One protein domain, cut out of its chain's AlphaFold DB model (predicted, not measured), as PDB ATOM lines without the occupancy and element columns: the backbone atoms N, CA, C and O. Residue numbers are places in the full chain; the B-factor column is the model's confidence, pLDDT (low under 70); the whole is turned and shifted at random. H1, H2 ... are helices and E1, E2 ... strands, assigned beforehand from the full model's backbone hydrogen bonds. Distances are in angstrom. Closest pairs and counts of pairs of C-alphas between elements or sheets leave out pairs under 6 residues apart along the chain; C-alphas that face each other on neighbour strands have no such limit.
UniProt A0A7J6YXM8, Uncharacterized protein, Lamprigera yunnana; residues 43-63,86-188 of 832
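What this domain is: This is residues 43 to 63 and 86 to 188 of the 832 residues of an uncharacterized protein of Lamprigera yunnana (UniProt A0A7J6YXM8). A small antiparallel sheet of three strands with helix H4 over one face makes a head, and a long helical hairpin, H2 and H3 side by side, runs away from it. The short helix H1 meets the end of H3 next to the head with its first residues, about perpendicular to it, and the loop of residues 114 to 119 stands free at the far tip. The printed part has 124 residues with four named helices and three named strands, in the order E1, H1, H2, H3, E2, E3, H4, and its class is mostly helix. The sheet's order is E1, E2, E3. The whole is extended, a rod of 77 by 28 by 19 A, with a radius of gyration of the C-alphas of 22.3 A.

How they stand to each other: In the sheet, E2, residues 150 to 157, is the inner strand. E3, residues 160 to 167, forms a hairpin with it, antiparallel at 160 degrees, with N 153 and O 164 at 2.9 A and N 164 and O 153 at 2.8 A, within hydrogen-bond range. On the other side of E2 is E1, residues 47 to 49, antiparallel at 148 degrees, with N 154 and O 48 at 2.8 A, also within range. H4, residues 171 to 188, is on one face of the sheet, two layers, at a height over the sheet of 10.2 A. It lies over E1 and E2, slantwise to the strands, at 39 degrees to E1 on the local plane. The closest C-alphas of H4 and E2 are those of Leu 151 and Lys 174, 6.0 A apart. H3, residues 122 to 149, is the hub, touching three helices, and only grazes the sheet with residues 144 to 149. With residues 145 to 149 alone it touches residues 171 to 174 of H4, at a shallow tilt of 30 degrees, the same way; the closest C-alphas, of Cys 149 and Pro 171, are 4.5 A apart. H2, residues 86 to 110, touches H3 in a helical hairpin, at a shallow tilt of 19 degrees, opposite ways; the closest C-alphas are those of Ala 107 and Thr 125, 5.9 A apart. H1, residues 56 to 63, touches residues 143 to 147 of H3, about perpendicular at 83 degrees, closest at the C-alphas of Pro 56 and Asp 147, 5.9 A apart. H2 and H4 are apart. In H1, H2 and H4 every O i to N i+4 pair is within hydrogen-bond range; in H3 23 of 24 are.

Where its parts are: E1 begins at C-alpha 47, (84.714, 121.769, 171.554). H2 is 35.6 A long and H3 40.8 A, ending at C-alpha 149, (83.090, 139.439, 165.330). E2 measures 22.5 A, E3 23.1 A and H4 26.2 A, ending at C-alpha 188, (75.913, 118.078, 180.221).

The domain as a whole: The C-alphas farthest apart, of Gly 115 and Leu 188, are 76.8 A apart. Residues 64 to 85 are cut out, and C-alphas 63 and 86 are 14.3 A apart across the cut. The link from H2 to H3 is long. The mean pLDDT of the printed part is 83.8; residues 51 to 63 and 86 to 87 are under 70.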
ATOM      1  N   PRO A  43      80.606 116.515 169.404       91.56
ATOM      2  CA  PRO A  43      80.035 116.656 170.739       91.56
ATOM      3  C   PRO A  43      80.323 118.029 171.348       91.56
ATOM      4  O   PRO A  43      81.421 118.561 171.204       91.56
ATOM      5  N   VAL A  44      79.364 118.573 172.096       90.25
ATOM      6  CA  VAL A  44      79.510 119.838 172.841       90.25
ATOM      7  C   VAL A  44      80.690 119.795 173.832       90.25
ATOM      8  O   VAL A  44      81.305 120.824 174.102       90.25
ATOM      9  N   SER A  45      81.052 118.605 174.320       87.69
ATOM     10  CA  SER A  45      82.216 118.346 175.181       87.69
ATOM     11  C   SER A  45      83.561 118.202 174.450       87.69
ATOM     12  O   SER A  45      84.595 118.260 175.106       87.69
ATOM     13  N   GLU A  46      83.583 118.030 173.122       89.31
ATOM     14  CA  GLU A  46      84.819 117.967 172.310       89.31
ATOM     15  C   GLU A  46      85.240 119.351 171.769       89.31
ATOM     16  O   GLU A  46      86.189 119.444 170.991       89.31
ATOM     17  N   ILE A  47      84.538 120.431 172.139       90.25
ATOM     18  CA  ILE A  47      84.714 121.769 171.554       90.25
ATOM     19  C   ILE A  47      85.176 122.777 172.606       90.25
ATOM     20  O   ILE A  47      84.492 123.022 173.596       90.25
ATOM     21  N   GLU A  48      86.291 123.447 172.340       89.06
ATOM     22  CA  GLU A  48      86.796 124.560 173.145       89.06
ATOM     23  C   GLU A  48      86.780 125.870 172.341       89.06
ATOM     24  O   GLU A  48      86.845 125.874 171.111       89.06
ATOM     25  N   ILE A  49      86.680 127.005 173.034       87.25
ATOM     26  CA  ILE A  49      86.745 128.341 172.424       87.25
ATOM     27  C   ILE A  49      88.193 128.827 172.488       87.25
ATOM     28  O   ILE A  49      88.806 128.806 173.553       87.25
ATOM     29  N   GLN A  50      88.737 129.290 171.362       82.94
ATOM     30  CA  GLN A  50      90.105 129.805 171.316       82.94
ATOM     31  C   GLN A  50      90.131 131.312 171.608       82.94
ATOM     32  O   GLN A  50      89.888 132.136 170.724       82.94
ATOM     33  N   ASP A  51      90.462 131.675 172.850       68.19
ATOM     34  CA  ASP A  51      90.753 133.060 173.251       68.19
ATOM     35  C   ASP A  51      92.162 133.475 172.781       68.19
ATOM     36  O   ASP A  51      93.109 133.632 173.555       68.19
ATOM     37  N   THR A  52      92.311 133.635 171.464       60.38
ATOM     38  CA  THR A  52      93.552 134.101 170.836       60.38
ATOM     39  C   THR A  52      93.834 135.553 171.240       60.38
ATOM     40  O   THR A  52      93.055 136.458 170.942       60.38
ATOM     41  N   SER A  53      94.962 135.790 171.916       55.81
ATOM     42  CA  SER A  53      95.378 137.126 172.378       55.81
ATOM     43  C   SER A  53      95.939 138.019 171.262       55.81
ATOM     44  O   SER A  53      95.954 139.243 171.403       55.81
ATOM     45  N   THR A  54      96.376 137.425 170.149       58.50
ATOM     46  CA  THR A  54      96.687 138.113 168.889       58.50
ATOM     47  C   THR A  54      95.444 138.205 168.004       58.50
ATOM     48  O   THR A  54      94.621 137.295 168.002       58.50
ATOM     49  N   SER A  55      95.330 139.269 167.201       66.62
ATOM     50  CA  SER A  55      94.233 139.476 166.239       66.62
ATOM     51  C   SER A  55      93.953 138.225 165.376       66.62
ATOM     52  O   SER A  55      94.815 137.843 164.579       66.62
ATOM     53  N   PRO A  56      92.753 137.609 165.461       64.50
ATOM     54  CA  PRO A  56      92.358 136.510 164.577       64.50
ATOM     55  C   PRO A  56      92.371 136.889 163.089       64.50
ATOM     56  O   PRO A  56      92.544 136.030 162.224       64.50
ATOM     57  N   THR A  57      92.198 138.168 162.753       65.62
ATOM     58  CA  THR A  57      92.327 138.674 161.380       65.62
ATOM     59  C   THR A  57      93.785 138.693 160.931       65.62
ATOM     60  O   THR A  57      94.082 138.116 159.885       65.62
ATOM     61  N   LEU A  58      94.714 139.214 161.741       62.78
ATOM     62  CA  LEU A  58      96.149 139.130 161.436       62.78
ATOM     63  C   LEU A  58      96.630 137.675 161.354       62.78
ATOM     64  O   LEU A  58      97.306 137.318 160.395       62.78
ATOM     65  N   SER A  59      96.235 136.804 162.290       64.81
ATOM     66  CA  SER A  59      96.605 135.382 162.259       64.81
ATOM     67  C   SER A  59      96.113 134.672 160.989       64.81
ATOM     68  O   SER A  59      96.860 133.879 160.411       64.81
ATOM     69  N   ARG A  60      94.901 134.980 160.498       65.50
ATOM     70  CA  ARG A  60      94.399 134.469 159.205       65.50
ATOM     71  C   ARG A  60      95.238 134.969 158.025       65.50
ATOM     72  O   ARG A  60      95.646 134.159 157.195       65.50
ATOM     73  N   ILE A  61      95.519 136.272 157.967       62.38
ATOM     74  CA  ILE A  61      96.248 136.905 156.856       62.38
ATOM     75  C   ILE A  61      97.710 136.436 156.810       62.38
ATOM     76  O   ILE A  61      98.191 136.047 155.748       62.38
ATOM     77  N   LEU A  62      98.397 136.362 157.954       58.16
ATOM     78  CA  LEU A  62      99.768 135.843 158.049       58.16
ATOM     79  C   LEU A  62      99.846 134.371 157.612       58.16
ATOM     80  O   LEU A  62     100.704 134.012 156.807       58.16
ATOM     81  N   THR A  63      98.905 133.530 158.058       58.66
ATOM     82  CA  THR A  63      98.840 132.114 157.646       58.66
ATOM     83  C   THR A  63      98.574 131.963 156.140       58.66
ATOM     84  O   THR A  63      99.107 131.053 155.505       58.66
ATOM     85  N   ALA A  86      87.935 142.606 154.977       59.72
ATOM     86  CA  ALA A  86      89.045 142.343 155.903       59.72
ATOM     87  C   ALA A  86      90.437 142.394 155.236       59.72
ATOM     88  O   ALA A  86      91.376 142.931 155.823       59.72
ATOM     89  N   ASP A  87      90.559 141.880 154.008       64.62
ATOM     90  CA  ASP A  87      91.816 141.900 153.247       64.62
ATOM     91  C   ASP A  87      92.141 143.335 152.759       64.62
ATOM     92  O   ASP A  87      93.303 143.757 152.780       64.62
ATOM     93  N   ASN A  88      91.120 144.137 152.412       78.88
ATOM     94  CA  ASN A  88      91.282 145.566 152.128       78.88
ATOM     95  C   ASN A  88      91.715 146.333 153.384       78.88
ATOM     96  O   ASN A  88      92.707 147.045 153.317       78.88
ATOM     97  N   LEU A  89      91.056 146.147 154.536       79.75
ATOM     98  CA  LEU A  89      91.404 146.849 155.783       79.75
ATOM     99  C   LEU A  89      92.874 146.664 156.179       79.75
ATOM    100  O   LEU A  89      93.521 147.622 156.599       79.75
ATOM    101  N   TYR A  90      93.426 145.459 156.003       78.69
ATOM    102  CA  TYR A  90      94.846 145.215 156.259       78.69
ATOM    103  C   TYR A  90      95.764 145.917 155.246       78.69
ATOM    104  O   TYR A  90      96.794 146.464 155.639       78.69
ATOM    105  N   SER A  91      95.407 145.948 153.957       82.88
ATOM    106  CA  SER A  91      96.213 146.663 152.955       82.88
ATOM    107  C   SER A  91      96.107 148.188 153.095       82.88
ATOM    108  O   SER A  91      97.125 148.867 153.020       82.88
ATOM    109  N   GLU A  92      94.932 148.729 153.425       86.75
ATOM    110  CA  GLU A  92      94.724 150.138 153.793       86.75
ATOM    111  C   GLU A  92      95.547 150.529 155.030       86.75
ATOM    112  O   GLU A  92      96.235 151.548 155.010       86.75
ATOM    113  N   MET A  93      95.546 149.699 156.080       86.81
ATOM    114  CA  MET A  93      96.400 149.881 157.260       86.81
ATOM    115  C   MET A  93      97.892 149.853 156.892       86.81
ATOM    116  O   MET A  93      98.649 150.726 157.311       86.81
ATOM    117  N   SER A  94      98.321 148.878 156.084       85.94
ATOM    118  CA  SER A  94      99.717 148.757 155.644       85.94
ATOM    119  C   SER A  94     100.169 149.957 154.805       85.94
ATOM    120  O   SER A  94     101.308 150.397 154.951       85.94
ATOM    121  N   ASN A  95      99.287 150.496 153.960       91.38
ATOM    122  CA  ASN A  95      99.555 151.695 153.170       91.38
ATOM    123  C   ASN A  95      99.678 152.922 154.080       91.38
ATOM    124  O   ASN A  95     100.694 153.601 154.029       91.38
ATOM    125  N   LEU A  96      98.726 153.147 154.994       92.75
ATOM    126  CA  LEU A  96      98.780 154.272 155.937       92.75
ATOM    127  C   LEU A  96     100.018 154.234 156.847       92.75
ATOM    128  O   LEU A  96     100.593 155.278 157.145       92.75
ATOM    129  N   MET A  97     100.455 153.044 157.275       90.75
ATOM    130  CA  MET A  97     101.701 152.871 158.030       90.75
ATOM    131  C   MET A  97     102.938 153.241 157.197       90.75
ATOM    132  O   MET A  97     103.849 153.885 157.715       90.75
ATOM    133  N   HIS A  98     102.962 152.883 155.909       92.38
ATOM    134  CA  HIS A  98     104.030 153.279 154.988       92.38
ATOM    135  C   HIS A  98     104.011 154.790 154.704       92.38
ATOM    136  O   HIS A  98     105.049 155.445 154.798       92.38
ATOM    137  N   ASP A  99     102.832 155.358 154.442       93.75
ATOM    138  CA  ASP A  99     102.629 156.791 154.222       93.75
ATOM    139  C   ASP A  99     103.066 157.606 155.446       93.75
ATOM    140  O   ASP A  99     103.705 158.645 155.295       93.75
ATOM    141  N   TYR A 100     102.789 157.124 156.664       93.75
ATOM    142  CA  TYR A 100     103.262 157.742 157.904       93.75
ATOM    143  C   TYR A 100     104.794 157.732 158.003       93.75
ATOM    144  O   TYR A 100     105.397 158.756 158.323       93.75
ATOM    145  N   GLU A 101     105.438 156.603 157.697       93.88
ATOM    146  CA  GLU A 101     106.899 156.476 157.734       93.88
ATOM    147  C   GLU A 101     107.577 157.389 156.693       93.88
ATOM    148  O   GLU A 101     108.521 158.117 157.007       93.88
ATOM    149  N   VAL A 102     107.054 157.414 155.462       94.56
ATOM    150  CA  VAL A 102     107.528 158.292 154.383       94.56
ATOM    151  C   VAL A 102     107.296 159.763 154.736       94.56
ATOM    152  O   VAL A 102     108.212 160.572 154.590       94.56
ATOM    153  N   MET A 103     106.117 160.121 155.254       92.94
ATOM    154  CA  MET A 103     105.800 161.493 155.661       92.94
ATOM    155  C   MET A 103     106.633 161.952 156.867       92.94
ATOM    156  O   MET A 103     106.975 163.130 156.949       92.94
ATOM    157  N   SER A 104     107.021 161.043 157.769       92.75
ATOM    158  CA  SER A 104     107.952 161.350 158.864       92.75
ATOM    159  C   SER A 104     109.328 161.699 158.303       92.75
ATOM    160  O   SER A 104     109.840 162.779 158.585       92.75
ATOM    161  N   ARG A 105     109.867 160.862 157.404       93.31
ATOM    162  CA  ARG A 105     111.137 161.138 156.710       93.31
ATOM    163  C   ARG A 105     111.090 162.458 155.919       93.31
ATOM    164  O   ARG A 105     112.084 163.178 155.863       93.31
ATOM    165  N   VAL A 106     109.937 162.820 155.348       90.31
ATOM    166  CA  VAL A 106     109.714 164.129 154.703       90.31
ATOM    167  C   VAL A 106     109.679 165.280 155.720       90.31
ATOM    168  O   VAL A 106     110.247 166.334 155.441       90.31
ATOM    169  N   ALA A 107     109.075 165.107 156.898       89.56
ATOM    170  CA  ALA A 107     109.075 166.121 157.956       89.56
ATOM    171  C   ALA A 107     110.491 166.418 158.476       89.56
ATOM    172  O   ALA A 107     110.852 167.588 158.618       89.56
ATOM    173  N   ASP A 108     111.303 165.377 158.674       90.56
ATOM    174  CA  ASP A 108     112.705 165.500 159.086       90.56
ATOM    175  C   ASP A 108     113.525 166.262 158.032       90.56
ATOM    176  O   ASP A 108     114.232 167.218 158.357       90.56
ATOM    177  N   LEU A 109     113.366 165.913 156.747       89.81
ATOM    178  CA  LEU A 109     114.016 166.617 155.635       89.81
ATOM    179  C   LEU A 109     113.586 168.090 155.544       89.81
ATOM    180  O   LEU A 109     114.437 168.958 155.356       89.81
ATOM    181  N   ILE A 110     112.300 168.396 155.734       87.81
ATOM    182  CA  ILE A 110     111.789 169.778 155.770       87.81
ATOM    183  C   ILE A 110     112.415 170.571 156.928       87.81
ATOM    184  O   ILE A 110     112.731 171.747 156.753       87.81
ATOM    185  N   GLY A 111     112.689 169.925 158.065       85.62
ATOM    186  CA  GLY A 111     113.432 170.515 159.184       85.62
ATOM    187  C   GLY A 111     114.878 170.920 158.857       85.62
ATOM    188  O   GLY A 111     115.464 171.715 159.589       85.62
ATOM    189  N   THR A 112     115.458 170.426 157.755       89.25
ATOM    190  CA  THR A 112     116.820 170.790 157.306       89.25
ATOM    191  C   THR A 112     116.867 171.952 156.305       89.25
ATOM    192  O   THR A 112     117.954 172.415 155.944       89.25
ATOM    193  N   LEU A 113     115.712 172.449 155.844       85.12
ATOM    194  CA  LEU A 113     115.643 173.492 154.819       85.12
ATOM    195  C   LEU A 113     116.127 174.851 155.348       85.12
ATOM    196  O   LEU A 113     115.633 175.375 156.341       85.12
ATOM    197  N   LYS A 114     117.055 175.476 154.613       82.38
ATOM    198  CA  LYS A 114     117.597 176.816 154.920       82.38
ATOM    199  C   LYS A 114     116.736 177.980 154.401       82.38
ATOM    200  O   LYS A 114     117.150 179.131 154.501       82.38
ATOM    201  N   GLY A 115     115.578 177.691 153.807       76.75
ATOM    202  CA  GLY A 115     114.680 178.672 153.194       76.75
ATOM    203  C   GLY A 115     113.232 178.454 153.625       76.75
ATOM    204  O   GLY A 115     112.827 177.329 153.904       76.75
ATOM    205  N   VAL A 116     112.453 179.537 153.675       75.19
ATOM    206  CA  VAL A 116     111.033 179.503 154.055       75.19
ATOM    207  C   VAL A 116     110.170 179.416 152.798       75.19
ATOM    208  O   VAL A 116     110.133 180.348 151.995       75.19
ATOM    209  N   TYR A 117     109.447 178.308 152.646       82.69
ATOM    210  CA  TYR A 117     108.541 178.045 151.526       82.69
ATOM    211  C   TYR A 117     107.092 178.058 152.033       82.69
ATOM    212  O   TYR A 117     106.815 177.501 153.090       82.69
ATOM    213  N   LYS A 118     106.160 178.695 151.307       75.88
ATOM    214  CA  LYS A 118     104.776 178.901 151.791       75.88
ATOM    215  C   LYS A 118     104.006 177.598 152.014       75.88
ATOM    216  O   LYS A 118     103.318 177.459 153.022       75.88
ATOM    217  N   ASP A 119     104.124 176.660 151.082       76.00
ATOM    218  CA  ASP A 119     103.335 175.423 151.089       76.00
ATOM    219  C   ASP A 119     104.061 174.288 151.828       76.00
ATOM    220  O   ASP A 119     103.440 173.487 152.528       76.00
ATOM    221  N   VAL A 120     105.395 174.271 151.751       79.62
ATOM    222  CA  VAL A 120     106.271 173.291 152.411       79.62
ATOM    223  C   VAL A 120     106.728 173.843 153.767       79.62
ATOM    224  O   VAL A 120     107.873 174.254 153.944       79.62
ATOM    225  N   THR A 121     105.800 173.880 154.727       83.25
ATOM    226  CA  THR A 121     106.055 174.306 156.116       83.25
ATOM    227  C   THR A 121     105.953 173.138 157.092       83.25
ATOM    228  O   THR A 121     105.144 172.226 156.912       83.25
ATOM    229  N   PHE A 122     106.729 173.196 158.176       83.88
ATOM    230  CA  PHE A 122     106.727 172.186 159.239       83.88
ATOM    231  C   PHE A 122     105.318 171.942 159.821       83.88
ATOM    232  O   PHE A 122     104.912 170.797 160.014       83.88
ATOM    233  N   ASP A 123     104.520 173.001 160.006       84.94
ATOM    234  CA  ASP A 123     103.140 172.906 160.503       84.94
ATOM    235  C   ASP A 123     102.138 172.321 159.497       84.94
ATOM    236  O   ASP A 123     101.075 171.846 159.908       84.94
ATOM    237  N   ASN A 124     102.430 172.348 158.192       86.88
ATOM    238  CA  ASN A 124     101.644 171.617 157.195       86.88
ATOM    239  C   ASN A 124     101.961 170.116 157.287       86.88
ATOM    240  O   ASN A 124     101.045 169.312 157.467       86.88
ATOM    241  N   THR A 125     103.241 169.730 157.280       87.75
ATOM    242  CA  THR A 125     103.658 168.317 157.371       87.75
ATOM    243  C   THR A 125     103.224 167.672 158.688       87.75
ATOM    244  O   THR A 125     102.706 166.557 158.696       87.75
ATOM    245  N   LYS A 126     103.321 168.403 159.806       87.75
ATOM    246  CA  LYS A 126     102.834 167.968 161.126       87.75
ATOM    247  C   LYS A 126     101.314 167.748 161.158       87.75
ATOM    248  O   LYS A 126     100.850 166.819 161.817       87.75
ATOM    249  N   ARG A 127     100.533 168.554 160.423       90.62
ATOM    250  CA  ARG A 127      99.084 168.331 160.248       90.62
ATOM    251  C   ARG A 127      98.791 167.091 159.403       90.62
ATOM    252  O   ARG A 127      97.894 166.339 159.773       90.62
ATOM    253  N   ILE A 128      99.555 166.843 158.339       91.25
ATOM    254  CA  ILE A 128      99.399 165.639 157.505       91.25
ATOM    255  C   ILE A 128      99.750 164.377 158.310       91.25
ATOM    256  O   ILE A 128      98.966 163.431 158.323       91.25
ATOM    257  N   LEU A 129     100.851 164.381 159.071       91.44
ATOM    258  CA  LEU A 129     101.205 163.290 159.993       91.44
ATOM    259  C   LEU A 129     100.088 162.998 161.001       91.44
ATOM    260  O   LEU A 129      99.700 161.843 161.165       91.44
ATOM    261  N   HIS A 130      99.514 164.033 161.623       91.88
ATOM    262  CA  HIS A 130      98.380 163.874 162.537       91.88
ATOM    263  C   HIS A 130      97.129 163.324 161.823       91.88
ATOM    264  O   HIS A 130      96.392 162.526 162.402       91.88
ATOM    265  N   GLN A 131      96.863 163.714 160.572       94.25
ATOM    266  CA  GLN A 131      95.753 163.160 159.788       94.25
ATOM    267  C   GLN A 131      95.964 161.673 159.479       94.25
ATOM    268  O   GLN A 131      95.055 160.879 159.716       94.25
ATOM    269  N   ILE A 132      97.162 161.276 159.034       93.00
ATOM    270  CA  ILE A 132      97.505 159.866 158.797       93.00
ATOM    271  C   ILE A 132      97.401 159.072 160.109       93.00
ATOM    272  O   ILE A 132      96.789 158.009 160.131       93.00
ATOM    273  N   GLN A 133      97.889 159.614 161.229       92.38
ATOM    274  CA  GLN A 133      97.789 158.992 162.554       92.38
ATOM    275  C   GLN A 133      96.330 158.797 163.018       92.38
ATOM    276  O   GLN A 133      96.003 157.762 163.602       92.38
ATOM    277  N   CYS A 134      95.433 159.747 162.725       91.19
ATOM    278  CA  CYS A 134      93.995 159.581 162.951       91.19
ATOM    279  C   CYS A 134      93.379 158.512 162.035       91.19
ATOM    280  O   CYS A 134      92.560 157.725 162.500       91.19
ATOM    281  N   SER A 135      93.781 158.435 160.764       90.44
ATOM    282  CA  SER A 135      93.322 157.385 159.842       90.44
ATOM    283  C   SER A 135      93.791 155.991 160.275       90.44
ATOM    284  O   SER A 135      92.988 155.061 160.279       90.44
ATOM    285  N   ILE A 136      95.046 155.857 160.725       88.75
ATOM    286  CA  ILE A 136      95.584 154.633 161.345       88.75
ATOM    287  C   ILE A 136      94.741 154.252 162.567       88.75
ATOM    288  O   ILE A 136      94.337 153.100 162.686       88.75
ATOM    289  N   GLN A 137      94.411 155.204 163.449       85.69
ATOM    290  CA  GLN A 137      93.533 154.933 164.593       85.69
ATOM    291  C   GLN A 137      92.143 154.439 164.158       85.69
ATOM    292  O   GLN A 137      91.655 153.461 164.717       85.69
ATOM    293  N   THR A 138      91.515 155.064 163.161       86.50
ATOM    294  CA  THR A 138      90.206 154.617 162.657       86.50
ATOM    295  C   THR A 138      90.279 153.192 162.098       86.50
ATOM    296  O   THR A 138      89.410 152.375 162.390       86.50
ATOM    297  N   LYS A 139      91.343 152.853 161.357       86.50
ATOM    298  CA  LYS A 139      91.546 151.504 160.802       86.50
ATOM    299  C   LYS A 139      91.867 150.458 161.877       86.50
ATOM    300  O   LYS A 139      91.395 149.330 161.774       86.50
ATOM    301  N   ASP A 140      92.595 150.829 162.930       84.12
ATOM    302  CA  ASP A 140      92.836 150.007 164.129       84.12
ATOM    303  C   ASP A 140      91.512 149.706 164.858       84.12
ATOM    304  O   ASP A 140      91.219 148.560 165.199       84.12
ATOM    305  N   GLU A 141      90.644 150.711 165.006       83.81
ATOM    306  CA  GLU A 141      89.310 150.552 165.591       83.81
ATOM    307  C   GLU A 141      88.378 149.676 164.725       83.81
ATOM    308  O   GLU A 141      87.663 148.834 165.277       83.81
ATOM    309  N   GLU A 142      88.434 149.795 163.391       83.94
ATOM    310  CA  GLU A 142      87.720 148.923 162.439       83.94
ATOM    311  C   GLU A 142      88.230 147.468 162.485       83.94
ATOM    312  O   GLU A 142      87.431 146.535 162.616       83.94
ATOM    313  N   MET A 143      89.549 147.244 162.460       81.25
ATOM    314  CA  MET A 143      90.150 145.906 162.592       81.25
ATOM    315  C   MET A 143      89.788 145.257 163.937       81.25
ATOM    316  O   MET A 143      89.321 144.116 163.980       81.25
ATOM    317  N   ALA A 144      89.904 146.008 165.036       81.62
ATOM    318  CA  ALA A 144      89.540 145.550 166.374       81.62
ATOM    319  C   ALA A 144      88.015 145.417 166.590       81.62
ATOM    320  O   ALA A 144      87.587 144.904 167.634       81.62
ATOM    321  N   TRP A 145      87.182 145.878 165.649       83.19
ATOM    322  CA  TRP A 145      85.761 145.529 165.569       83.19
ATOM    323  C   TRP A 145      85.573 144.195 164.837       83.19
ATOM    324  O   TRP A 145      84.948 143.292 165.398       83.19
ATOM    325  N   VAL A 146      86.192 144.015 163.662       82.62
ATOM    326  CA  VAL A 146      86.141 142.760 162.883       82.62
ATOM    327  C   VAL A 146      86.636 141.564 163.705       82.62
ATOM    328  O   VAL A 146      85.984 140.520 163.721       82.62
ATOM    329  N   ASP A 147      87.718 141.714 164.471       82.62
ATOM    330  CA  ASP A 147      88.203 140.671 165.389       82.62
ATOM    331  C   ASP A 147      87.205 140.333 166.505       82.62
ATOM    332  O   ASP A 147      87.077 139.175 166.910       82.62
ATOM    333  N   SER A 148      86.441 141.320 166.981       82.00
ATOM    334  CA  SER A 148      85.386 141.077 167.970       82.00
ATOM    335  C   SER A 148      84.158 140.360 167.386       82.00
ATOM    336  O   SER A 148      83.406 139.755 168.147       82.00
ATOM    337  N   CYS A 149      84.021 140.312 166.057       84.94
ATOM    338  CA  CYS A 149      83.090 139.439 165.330       84.94
ATOM    339  C   CYS A 149      83.665 138.042 165.008       84.94
ATOM    340  O   CYS A 149      82.945 137.184 164.501       84.94
ATOM    341  N   CYS A 150      84.953 137.775 165.254       86.88
ATOM    342  CA  CYS A 150      85.577 136.499 164.883       86.88
ATOM    343  C   CYS A 150      85.476 135.466 166.013       86.88
ATOM    344  O   CYS A 150      86.113 135.614 167.057       86.88
ATOM    345  N   LEU A 151      84.694 134.406 165.807       87.81
ATOM    346  CA  LEU A 151      84.581 133.255 166.709       87.81
ATOM    347  C   LEU A 151      85.557 132.158 166.262       87.81
ATOM    348  O   LEU A 151      85.529 131.748 165.103       87.81
ATOM    349  N   GLN A 152      86.395 131.665 167.173       88.12
ATOM    350  CA  GLN A 152      87.316 130.558 166.916       88.12
ATOM    351  C   GLN A 152      86.964 129.376 167.822       88.12
ATOM    352  O   GLN A 152      86.884 129.532 169.040       88.12
ATOM    353  N   LEU A 153      86.725 128.216 167.212       89.94
ATOM    354  CA  LEU A 153      86.377 126.965 167.884       89.94
ATOM    355  C   LEU A 153      87.444 125.913 167.577       89.94
ATOM    356  O   LEU A 153      87.797 125.729 166.414       89.94
ATOM    357  N   VAL A 154      87.916 125.210 168.599       90.25
ATOM    358  CA  VAL A 154      88.820 124.061 168.482       90.25
ATOM    359  C   VAL A 154      88.006 122.799 168.725       90.25
ATOM    360  O   VAL A 154      87.473 122.625 169.817       90.25
ATOM    361  N   ALA A 155      87.902 121.921 167.729       89.62
ATOM    362  CA  ALA A 155      87.320 120.594 167.899       89.62
ATOM    363  C   ALA A 155      88.434 119.573 168.164       89.62
ATOM    364  O   ALA A 155      89.341 119.416 167.343       89.62
ATOM    365  N   LYS A 156      88.370 118.877 169.301       86.88
ATOM    366  CA  LYS A 156      89.356 117.880 169.734       86.88
ATOM    367  C   LYS A 156      88.811 116.479 169.512       86.88
ATOM    368  O   LYS A 156      88.061 115.968 170.336       86.88
ATOM    369  N   SER A 157      89.216 115.828 168.423       79.69
ATOM    370  CA  SER A 157      88.731 114.485 168.099       79.69
ATOM    371  C   SER A 157      89.878 113.520 167.803       79.69
ATOM    372  O   SER A 157      90.715 113.749 166.929       79.69
ATOM    373  N   LYS A 158      89.926 112.416 168.560       74.69
ATOM    374  CA  LYS A 158      90.900 111.310 168.416       74.69
ATOM    375  C   LYS A 158      92.374 111.756 168.367       74.69
ATOM    376  O   LYS A 158      93.163 111.213 167.596       74.69
ATOM    377  N   GLY A 159      92.742 112.742 169.187       74.75
ATOM    378  CA  GLY A 159      94.115 113.261 169.270       74.75
ATOM    379  C   GLY A 159      94.510 114.231 168.150       74.75
ATOM    380  O   GLY A 159      95.689 114.551 168.024       74.75
ATOM    381  N   LYS A 160      93.551 114.706 167.346       81.81
ATOM    382  CA  LYS A 160      93.723 115.853 166.447       81.81
ATOM    383  C   LYS A 160      92.887 117.027 166.937       81.81
ATOM    384  O   LYS A 160      91.755 116.837 167.383       81.81
ATOM    385  N   GLU A 161      93.443 118.223 166.806       86.62
ATOM    386  CA  GLU A 161      92.762 119.484 167.088       86.62
ATOM    387  C   GLU A 161      92.517 120.213 165.759       86.62
ATOM    388  O   GLU A 161      93.462 120.506 165.025       86.62
ATOM    389  N   GLU A 162      91.253 120.474 165.422       88.06
ATOM    390  CA  GLU A 162      90.865 121.201 164.209       88.06
ATOM    391  C   GLU A 162      90.277 122.568 164.578       88.06
ATOM    392  O   GLU A 162      89.294 122.660 165.313       88.06
ATOM    393  N   VAL A 163      90.893 123.645 164.073       86.81
ATOM    394  CA  VAL A 163      90.509 125.030 164.390       86.81
ATOM    395  C   VAL A 163      89.599 125.599 163.302       86.81
ATOM    396  O   VAL A 163      90.018 125.827 162.166       86.81
ATOM    397  N   PHE A 164      88.356 125.906 163.666       87.06
ATOM    398  CA  PHE A 164      87.368 126.539 162.799       87.06
ATOM    399  C   PHE A 164      87.192 128.011 163.179       87.06
ATOM    400  O   PHE A 164      86.781 128.330 164.293       87.06
ATOM    401  N   THR A 165      87.472 128.921 162.242       86.56
ATOM    402  CA  THR A 165      87.217 130.361 162.418       86.56
ATOM    403  C   THR A 165      85.965 130.779 161.649       86.56
ATOM    404  O   THR A 165      85.892 130.615 160.431       86.56
ATOM    405  N   PHE A 166      85.005 131.354 162.366       86.88
ATOM    406  CA  PHE A 166      83.766 131.929 161.851       86.88
ATOM    407  C   PHE A 166      83.769 133.448 162.055       86.88
ATOM    408  O   PHE A 166      84.388 133.958 162.987       86.88
ATOM    409  N   GLN A 167      83.046 134.170 161.204       85.88
ATOM    410  CA  GLN A 167      82.793 135.601 161.353       85.88
ATOM    411  C   GLN A 167      81.290 135.797 161.553       85.88
ATOM    412  O   GLN A 167      80.503 135.281 160.761       85.88
ATOM    413  N   THR A 168      80.904 136.488 162.625       87.12
ATOM    414  CA  THR A 168      79.513 136.846 162.934       87.12
ATOM    415  C   THR A 168      79.188 138.253 162.430       87.12
ATOM    416  O   THR A 168      80.085 139.056 162.179       87.12
ATOM    417  N   ASP A 169      77.903 138.581 162.315       83.06
ATOM    418  CA  ASP A 169      77.456 139.896 161.823       83.06
ATOM    419  C   ASP A 169      77.694 141.026 162.844       83.06
ATOM    420  O   ASP A 169      77.750 142.205 162.502       83.06
ATOM    421  N   ASN A 170      77.811 140.665 164.126       84.38
ATOM    422  CA  ASN A 170      77.961 141.582 165.251       84.38
ATOM    423  C   ASN A 170      78.727 140.895 166.410       84.38
ATOM    424  O   ASN A 170      78.532 139.688 166.615       84.38
ATOM    425  N   PRO A 171      79.534 141.616 167.218       83.44
ATOM    426  CA  PRO A 171      80.230 141.041 168.378       83.44
ATOM    427  C   PRO A 171      79.301 140.491 169.472       83.44
ATOM    428  O   PRO A 171      79.703 139.619 170.244       83.44
ATOM    429  N   LEU A 172      78.051 140.965 169.545       84.81
ATOM    430  CA  LEU A 172      77.030 140.411 170.437       84.81
ATOM    431  C   LEU A 172      76.727 138.949 170.091       84.81
ATOM    432  O   LEU A 172      76.723 138.113 170.986       84.81
ATOM    433  N   VAL A 173      76.595 138.611 168.803       86.31
ATOM    434  CA  VAL A 173      76.327 137.231 168.354       86.31
ATOM    435  C   VAL A 173      77.473 136.288 168.749       86.31
ATOM    436  O   VAL A 173      77.215 135.165 169.174       86.31
ATOM    437  N   LYS A 174      78.735 136.753 168.708       86.00
ATOM    438  CA  LYS A 174      79.887 136.000 169.242       86.00
ATOM    439  C   LYS A 174      79.749 135.755 170.751       86.00
ATOM    440  O   LYS A 174      79.903 134.616 171.188       86.00
ATOM    441  N   LYS A 175      79.457 136.796 171.544       83.44
ATOM    442  CA  LYS A 175      79.264 136.679 173.007       83.44
ATOM    443  C   LYS A 175      78.118 135.725 173.360       83.44
ATOM    444  O   LYS A 175      78.245 134.927 174.287       83.44
ATOM    445  N   GLU A 176      77.018 135.786 172.616       85.31
ATOM    446  CA  GLU A 176      75.861 134.906 172.797       85.31
ATOM    447  C   GLU A 176      76.222 133.451 172.488       85.31
ATOM    448  O   GLU A 176      76.000 132.595 173.337       85.31
ATOM    449  N   TRP A 177      76.881 133.169 171.358       88.50
ATOM    450  CA  TRP A 177      77.367 131.821 171.028       88.50
ATOM    451  C   TRP A 177      78.325 131.239 172.072       88.50
ATOM    452  O   TRP A 177      78.191 130.073 172.439       88.50
ATOM    453  N   ILE A 178      79.256 132.048 172.583       87.69
ATOM    454  CA  ILE A 178      80.172 131.663 173.670       87.69
ATOM    455  C   ILE A 178      79.395 131.307 174.945       87.69
ATOM    456  O   ILE A 178      79.709 130.322 175.614       87.69
ATOM    457  N   THR A 179      78.361 132.087 175.268       86.62
ATOM    458  CA  THR A 179      77.531 131.883 176.462       86.62
ATOM    459  C   THR A 179      76.669 130.627 176.331       86.62
ATOM    460  O   THR A 179      76.675 129.790 177.227       86.62
ATOM    461  N   GLU A 180      75.971 130.456 175.207       88.12
ATOM    462  CA  GLU A 180      75.080 129.317 174.956       88.12
ATOM    463  C   GLU A 180      75.851 127.990 174.872       88.12
ATOM    464  O   GLU A 180      75.440 127.009 175.492       88.12
ATOM    465  N   LEU A 181      77.013 127.961 174.200       89.25
ATOM    466  CA  LEU A 181      77.882 126.777 174.168       89.25
ATOM    467  C   LEU A 181      78.344 126.389 175.581       89.25
ATOM    468  O   LEU A 181      78.254 125.224 175.963       89.25
ATOM    469  N   ARG A 182      78.773 127.371 176.385       87.69
ATOM    470  CA  ARG A 182      79.193 127.153 177.775       87.69
ATOM    471  C   ARG A 182      78.041 126.685 178.674       87.69
ATOM    472  O   ARG A 182      78.264 125.853 179.548       87.69
ATOM    473  N   LEU A 183      76.817 127.179 178.472       89.12
ATOM    474  CA  LEU A 183      75.633 126.689 179.190       89.12
ATOM    475  C   LEU A 183      75.291 125.243 178.810       89.12
ATOM    476  O   LEU A 183      74.974 124.455 179.695       89.12
ATOM    477  N   ALA A 184      75.393 124.876 177.529       89.69
ATOM    478  CA  ALA A 184      75.194 123.496 177.087       89.69
ATOM    479  C   ALA A 184      76.256 122.554 177.686       89.69
ATOM    480  O   ALA A 184      75.914 121.495 178.206       89.69
ATOM    481  N   GLN A 185      77.526 122.974 177.715       89.69
ATOM    482  CA  GLN A 185      78.605 122.242 178.394       89.69
ATOM    483  C   GLN A 185      78.317 122.039 179.887       89.69
ATOM    484  O   GLN A 185      78.447 120.924 180.383       89.69
ATOM    485  N   LEU A 186      77.867 123.086 180.587       89.31
ATOM    486  CA  LEU A 186      77.476 122.988 181.995       89.31
ATOM    487  C   LEU A 186      76.268 122.062 182.201       89.31
ATOM    488  O   LEU A 186      76.279 121.273 183.138       89.31
ATOM    489  N   ALA A 187      75.252 122.107 181.337       88.62
ATOM    490  CA  ALA A 187      74.069 121.247 181.446       88.62
ATOM    491  C   ALA A 187      74.391 119.751 181.259       88.62
ATOM    492  O   ALA A 187      73.746 118.903 181.874       88.62
ATOM    493  N   LEU A 188      75.404 119.436 180.445       88.44
ATOM    494  CA  LEU A 188      75.913 118.078 180.221       88.44
ATOM    495  C   LEU A 188      76.901 117.602 181.301       88.44
ATOM    496  O   LEU A 188      77.247 116.419 181.323       88.44
TER     497      LEU A 188